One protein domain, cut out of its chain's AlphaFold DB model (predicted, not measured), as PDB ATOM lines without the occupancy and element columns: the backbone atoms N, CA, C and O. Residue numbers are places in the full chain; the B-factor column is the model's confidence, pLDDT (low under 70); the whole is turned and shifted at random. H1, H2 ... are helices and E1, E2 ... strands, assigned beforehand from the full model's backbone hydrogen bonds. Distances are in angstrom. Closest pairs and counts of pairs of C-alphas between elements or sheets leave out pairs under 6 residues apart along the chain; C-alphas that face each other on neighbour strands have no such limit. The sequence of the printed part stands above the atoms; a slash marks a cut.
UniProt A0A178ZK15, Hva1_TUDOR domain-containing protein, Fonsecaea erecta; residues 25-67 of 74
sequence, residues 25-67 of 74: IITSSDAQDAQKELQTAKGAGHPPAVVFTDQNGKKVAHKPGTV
ATOM      1  N   ILE A  25     190.320 275.886 193.235       83.94
ATOM      2  CA  ILE A  25     189.414 274.740 193.308       83.94
ATOM      3  C   ILE A  25     188.956 274.431 191.889       83.94
ATOM      4  O   ILE A  25     188.424 275.299 191.199       83.94
ATOM      5  N   ILE A  26     189.171 273.193 191.458       82.44
ATOM      6  CA  ILE A  26     188.783 272.708 190.139       82.44
ATOM      7  C   ILE A  26     187.565 271.805 190.313       82.44
ATOM      8  O   ILE A  26     187.634 270.759 190.963       82.44
ATOM      9  N   THR A  27     186.447 272.221 189.726       81.19
ATOM     10  CA  THR A  27     185.166 271.507 189.749       81.19
ATOM     11  C   THR A  27     184.848 270.901 188.381       81.19
ATOM     12  O   THR A  27     185.430 271.258 187.359       81.19
ATOM     13  N   SER A  28     183.921 269.943 188.357       73.00
ATOM     14  CA  SER A  28     183.600 269.127 187.179       73.00
ATOM     15  C   SER A  28     182.769 269.838 186.100       73.00
ATOM     16  O   SER A  28     182.285 269.171 185.191       73.00
ATOM     17  N   SER A  29     182.553 271.152 186.204       67.44
ATOM     18  CA  SER A  29     181.668 271.900 185.299       67.44
ATOM     19  C   SER A  29     182.186 271.962 183.860       67.44
ATOM     20  O   SER A  29     181.372 271.919 182.947       67.44
ATOM     21  N   ASP A  30     183.508 271.972 183.658       72.75
ATOM     22  CA  ASP A  30     184.129 271.856 182.333       72.75
ATOM     23  C   ASP A  30     185.332 270.910 182.388       72.75
ATOM     24  O   ASP A  30     186.430 271.264 182.822       72.75
ATOM     25  N   ALA A  31     185.116 269.661 181.967       69.88
ATOM     26  CA  ALA A  31     186.103 268.593 182.107       69.88
ATOM     27  C   ALA A  31     187.410 268.876 181.347       69.88
ATOM     28  O   ALA A  31     188.480 268.501 181.823       69.88
ATOM     29  N   GLN A  32     187.345 269.544 180.189       76.88
ATOM     30  CA  GLN A  32     188.534 269.838 179.383       76.88
ATOM     31  C   GLN A  32     189.433 270.888 180.030       76.88
ATOM     32  O   GLN A  32     190.652 270.710 180.075       76.88
ATOM     33  N   ASP A  33     188.851 271.961 180.559       77.25
ATOM     34  CA  ASP A  33     189.628 273.010 181.212       77.25
ATOM     35  C   ASP A  33     190.118 272.548 182.583       77.25
ATOM     36  O   ASP A  33     191.297 272.715 182.889       77.25
ATOM     37  N   ALA A  34     189.292 271.813 183.336       78.06
ATOM     38  CA  ALA A  34     189.721 271.141 184.561       78.06
ATOM     39  C   ALA A  34     190.941 270.234 184.324       78.06
ATOM     40  O   ALA A  34     191.896 270.252 185.099       78.06
ATOM     41  N   GLN A  35     190.944 269.466 183.233       80.88
ATOM     42  CA  GLN A  35     192.048 268.568 182.914       80.88
ATOM     43  C   GLN A  35     193.320 269.325 182.503       80.88
ATOM     44  O   GLN A  35     194.405 268.930 182.926       80.88
ATOM     45  N   LYS A  36     193.218 270.427 181.744       81.94
ATOM     46  CA  LYS A  36     194.375 271.291 181.425       81.94
ATOM     47  C   LYS A  36     195.011 271.874 182.682       81.94
ATOM     48  O   LYS A  36     196.232 271.901 182.796       81.94
ATOM     49  N   GLU A  37     194.199 272.327 183.630       80.81
ATOM     50  CA  GLU A  37     194.718 272.906 184.866       80.81
ATOM     51  C   GLU A  37     195.379 271.850 185.755       80.81
ATOM     52  O   GLU A  37     196.478 272.078 186.267       80.81
ATOM     53  N   LEU A  38     194.783 270.657 185.850       83.06
ATOM     54  CA  LEU A  38     195.362 269.531 186.585       83.06
ATOM     55  C   LEU A  38     196.626 268.968 185.930       83.06
ATOM     56  O   LEU A  38     197.491 268.488 186.647       83.06
ATOM     57  N   GLN A  39     196.805 269.086 184.611       83.62
ATOM     58  CA  GLN A  39     198.067 268.707 183.954       83.62
ATOM     59  C   GLN A  39     199.263 269.550 184.416       83.62
ATOM     60  O   GLN A  39     200.400 269.084 184.363       83.62
ATOM     61  N   THR A  40     199.026 270.785 184.873       82.31
ATOM     62  CA  THR A  40     200.091 271.661 185.392       82.31
ATOM     63  C   THR A  40     200.430 271.405 186.860       82.31
ATOM     64  O   THR A  40     201.440 271.911 187.353       82.31
ATOM     65  N   ALA A  41     199.613 270.611 187.558       83.06
ATOM     66  CA  ALA A  41     199.792 270.263 188.958       83.06
ATOM     67  C   ALA A  41     200.157 268.778 189.105       83.06
ATOM     68  O   ALA A  41     199.706 267.918 188.354       83.06
ATOM     69  N   LYS A  42     200.984 268.439 190.093       82.38
ATOM     70  CA  LYS A  42     201.250 267.032 190.424       82.38
ATOM     71  C   LYS A  42     200.178 266.505 191.374       82.38
ATOM     72  O   LYS A  42     199.905 267.141 192.382       82.38
ATOM     73  N   GLY A  43     199.611 265.332 191.097       84.81
ATOM     74  CA  GLY A  43     198.661 264.671 191.997       84.81
ATOM     75  C   GLY A  43     197.365 264.267 191.298       84.81
ATOM     76  O   GLY A  43     197.392 263.459 190.371       84.81
ATOM     77  N   ALA A  44     196.230 264.778 191.774       80.12
ATOM     78  CA  ALA A  44     194.911 264.449 191.241       80.12
ATOM     79  C   ALA A  44     194.804 264.796 189.744       80.12
ATOM     80  O   ALA A  44     194.974 265.943 189.354       80.12
ATOM     81  N   GLY A  45     194.494 263.802 188.905       80.69
ATOM     82  CA  GLY A  45     194.332 263.982 187.452       80.69
ATOM     83  C   GLY A  45     192.901 264.291 186.999       80.69
ATOM     84  O   GLY A  45     192.670 264.500 185.809       80.69
ATOM     85  N   HIS A  46     191.938 264.300 187.930       82.19
ATOM     86  CA  HIS A  46     190.522 264.529 187.643       82.19
ATOM     87  C   HIS A  46     189.856 265.412 188.707       82.19
ATOM     88  O   HIS A  46     190.220 265.311 189.883       82.19
ATOM     89  N   PRO A  47     188.861 266.229 188.318       83.25
ATOM     90  CA  PRO A  47     188.020 266.950 189.260       83.25
ATOM     91  C   PRO A  47     187.095 265.999 190.052       83.25
ATOM     92  O   PRO A  47     186.762 264.915 189.567       83.25
ATOM     93  N   PRO A  48     186.627 266.409 191.244       87.94
ATOM     94  CA  PRO A  48     186.986 267.650 191.923       87.94
ATOM     95  C   PRO A  48     188.379 267.562 192.561       87.94
ATOM     96  O   PRO A  48     188.770 266.523 193.096       87.94
ATOM     97  N   ALA A  49     189.118 268.668 192.516       87.69
ATOM     98  CA  ALA A  49     190.470 268.756 193.050       87.69
ATOM     99  C   ALA A  49     190.754 270.151 193.618       87.69
ATOM    100  O   ALA A  49     190.302 271.160 193.078       87.69
ATOM    101  N   VAL A  50     191.520 270.200 194.702       87.44
ATOM    102  CA  VAL A  50     192.067 271.430 195.280       87.44
ATOM    103  C   VAL A  50     193.533 271.539 194.896       87.44
ATOM    104  O   VAL A  50     194.279 270.569 195.014       87.44
ATOM    105  N   VAL A  51     193.940 272.704 194.410       88.25
ATOM    106  CA  VAL A  51     195.306 272.983 193.968       88.25
ATOM    107  C   VAL A  51     195.939 273.995 194.910       88.25
ATOM    108  O   VAL A  51     195.345 275.030 195.213       88.25
ATOM    109  N   PHE A  52     197.154 273.698 195.349       87.94
ATOM    110  CA  PHE A  52     197.978 274.570 196.180       87.94
ATOM    111  C   PHE A  52     199.452 274.436 195.788       87.94
ATOM    112  O   PHE A  52     199.843 273.497 195.091       87.94
ATOM    113  N   THR A  53     200.275 275.378 196.236       87.00
ATOM    114  CA  THR A  53     201.723 275.340 196.017       87.00
ATOM    115  C   THR A  53     202.433 274.702 197.210       87.00
ATOM    116  O   THR A  53     202.156 275.037 198.363       87.00
ATOM    117  N   ASP A  54     203.335 273.758 196.931       84.19
ATOM    118  CA  ASP A  54     204.165 273.083 197.930       84.19
ATOM    119  C   ASP A  54     205.371 273.939 198.366       84.19
ATOM    120  O   ASP A  54     205.664 275.005 197.817       84.19
ATOM    121  N   GLN A  55     206.127 273.442 199.344       79.75
ATOM    122  CA  GLN A  55     207.339 274.083 199.860       79.75
ATOM    123  C   GLN A  55     208.460 274.262 198.818       79.75
ATOM    124  O   GLN A  55     209.395 275.023 199.051       79.75
ATOM    125  N   ASN A  56     208.388 273.567 197.679       80.94
ATOM    126  CA  ASN A  56     209.345 273.663 196.576       80.94
ATOM    127  C   ASN A  56     208.863 274.608 195.462       80.94
ATOM    128  O   ASN A  56     209.489 274.656 194.400       80.94
ATOM    129  N   GLY A  57     207.743 275.314 195.657       81.44
ATOM    130  CA  GLY A  57     207.143 276.168 194.634       81.44
ATOM    131  C   GLY A  57     206.445 275.389 193.514       81.44
ATOM    132  O   GLY A  57     206.243 275.928 192.426       81.44
ATOM    133  N   LYS A  58     206.111 274.111 193.728       85.94
ATOM    134  CA  LYS A  58     205.414 273.270 192.748       85.94
ATOM    135  C   LYS A  58     203.924 273.244 193.038       85.94
ATOM    136  O   LYS A  58     203.510 273.070 194.178       85.94
ATOM    137  N   LYS A  59     203.118 273.316 191.980       88.31
ATOM    138  CA  LYS A  59     201.672 273.115 192.081       88.31
ATOM    139  C   LYS A  59     201.356 271.648 192.333       88.31
ATOM    140  O   LYS A  59     201.808 270.769 191.591       88.31
ATOM    141  N   VAL A  60     200.552 271.398 193.352       89.06
ATOM    142  CA  VAL A  60     200.082 270.075 193.750       89.06
ATOM    143  C   VAL A  60     198.562 270.092 193.788       89.06
ATOM    144  O   VAL A  60     197.962 271.072 194.219       89.06
ATOM    145  N   ALA A  61     197.944 269.015 193.310       90.19
ATOM    146  CA  ALA A  61     196.499 268.835 193.306       90.19
ATOM    147  C   ALA A  61     196.099 267.663 194.211       90.19
ATOM    148  O   ALA A  61     196.559 266.537 194.011       90.19
ATOM    149  N   HIS A  62     195.199 267.903 195.164       88.31
ATOM    150  CA  HIS A  62     194.637 266.890 196.059       88.31
ATOM    151  C   HIS A  62     193.134 266.720 195.862       88.31
ATOM    152  O   HIS A  62     192.431 267.628 195.425       88.31
ATOM    153  N   LYS A  63     192.621 265.537 196.211       87.00
ATOM    154  CA  LYS A  63     191.174 265.309 196.259       87.00
ATOM    155  C   LYS A  63     190.597 266.026 197.489       87.00
ATOM    156  O   LYS A  63     191.183 265.886 198.563       87.00
ATOM    157  N   PRO A  64     189.443 266.709 197.392       84.06
ATOM    158  CA  PRO A  64     188.854 267.426 198.523       84.06
ATOM    159  C   PRO A  64     188.639 266.547 199.761       84.06
ATOM    160  O   PRO A  64     188.932 266.968 200.865       84.06
ATOM    161  N   GLY A  65     188.235 265.284 199.585       80.56
ATOM    162  CA  GLY A  65     188.054 264.342 200.703       80.56
ATOM    163  C   GLY A  65     189.347 263.856 201.373       80.56
ATOM    164  O   GLY A  65     189.292 262.940 202.183       80.56
ATOM    165  N   THR A  66     190.508 264.396 200.994       79.50
ATOM    166  CA  THR A  66     191.819 264.076 201.592       79.50
ATOM    167  C   THR A  66     192.457 265.276 202.286       79.50
ATOM    168  O   THR A  66     193.607 265.189 202.707       79.50
ATOM    169  N   VAL A  67     191.733 266.394 202.375       80.44
ATOM    170  CA  VAL A  67     192.164 267.621 203.050       80.44
ATOM    171  C   VAL A  67     191.116 268.034 204.085       80.44
ATOM    172  O   VAL A  67     189.940 267.705 203.942       80.44
TER     173      VAL A  67
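AT A GLANCE: This is residues 25 to 67 of the 74 residues of the protein "Hva1_TUDOR domain-containing protein" of Fonsecaea erecta (UniProt A0A178ZK15). A small two-stranded hairpin, E1 and E2, has one short helix, H1, over one of its faces. Two short unnamed stretches widen the hairpin, residues 25 to 26 pairing with E1 and residues 42 to 43 with E2, and H1 comes between these two stretches along the chain. The printed part has 43 residues, with one named helix and two named strands in the order H1, E1, E2; the sheet order is E1 - E2, antiparallel. The class is mixed, helices and strands, though under half of the residues are in named elements. The whole is compact, with a radius of gyration of the C-alphas of 9.6 A, and its C-alphas span 29 by 21 by 13 A.

HOW THE PARTS SIT: Residues 25 to 26 pair, antiparallel, with residues 49 to 50, which belong to strand E1, residues 49 to 53. Helix H1 follows at residues 31 to 39, and in it every O i to N i+4 pair is within hydrogen-bond range. H1 and E1 are near each other, with 5 pairs of C-alphas within 10 A. H1 and strand E2, residues 59 to 62, have 1 pair of C-alphas within 8 A, the closest being those of Leu 38 and Ala 61, 6.9 A apart. Residues 42 to 43 pair, parallel, with residues 60 to 61 of E2. E1 and E2 form a hairpin, antiparallel, with 147 degrees between their directions. Across this pair, N 50 and O 62 are 2.8 A apart and N 52 and O 60 are 3.0 A apart, both within hydrogen-bond range. The C-alphas of Val 51 and Ala 61, which face each other, are 4.4 A apart.

IN THESE COORDINATES: H1 begins at Ala 31, with its C-alpha at (186.103, 268.593, 182.107), and ends at Gln 39, 12.1 A from first to last C-alpha. E1 runs from Ala 49, with its C-alpha at (190.470, 268.756, 193.050), to Thr 53 and measures 13.4 A. E2 runs from Lys 59 to His 62 and measures 10.2 A; C-alpha 62 stands at (194.637, 266.890, 196.059).

THE WHOLE: The two C-alphas farthest apart are those of Ser 29 and Asn 56, at 29.9 A. The C-alphas of Ile 25 and Val 67, the first and last printed residues, are 12.4 A apart. The printed part has no cut. The link from H1 to E1, 9 residues, is short, and the link from E1 to E2, 5 residues, is tight. The mean pLDDT of the printed part is 82.3, and residues 29 and 31 are under 70.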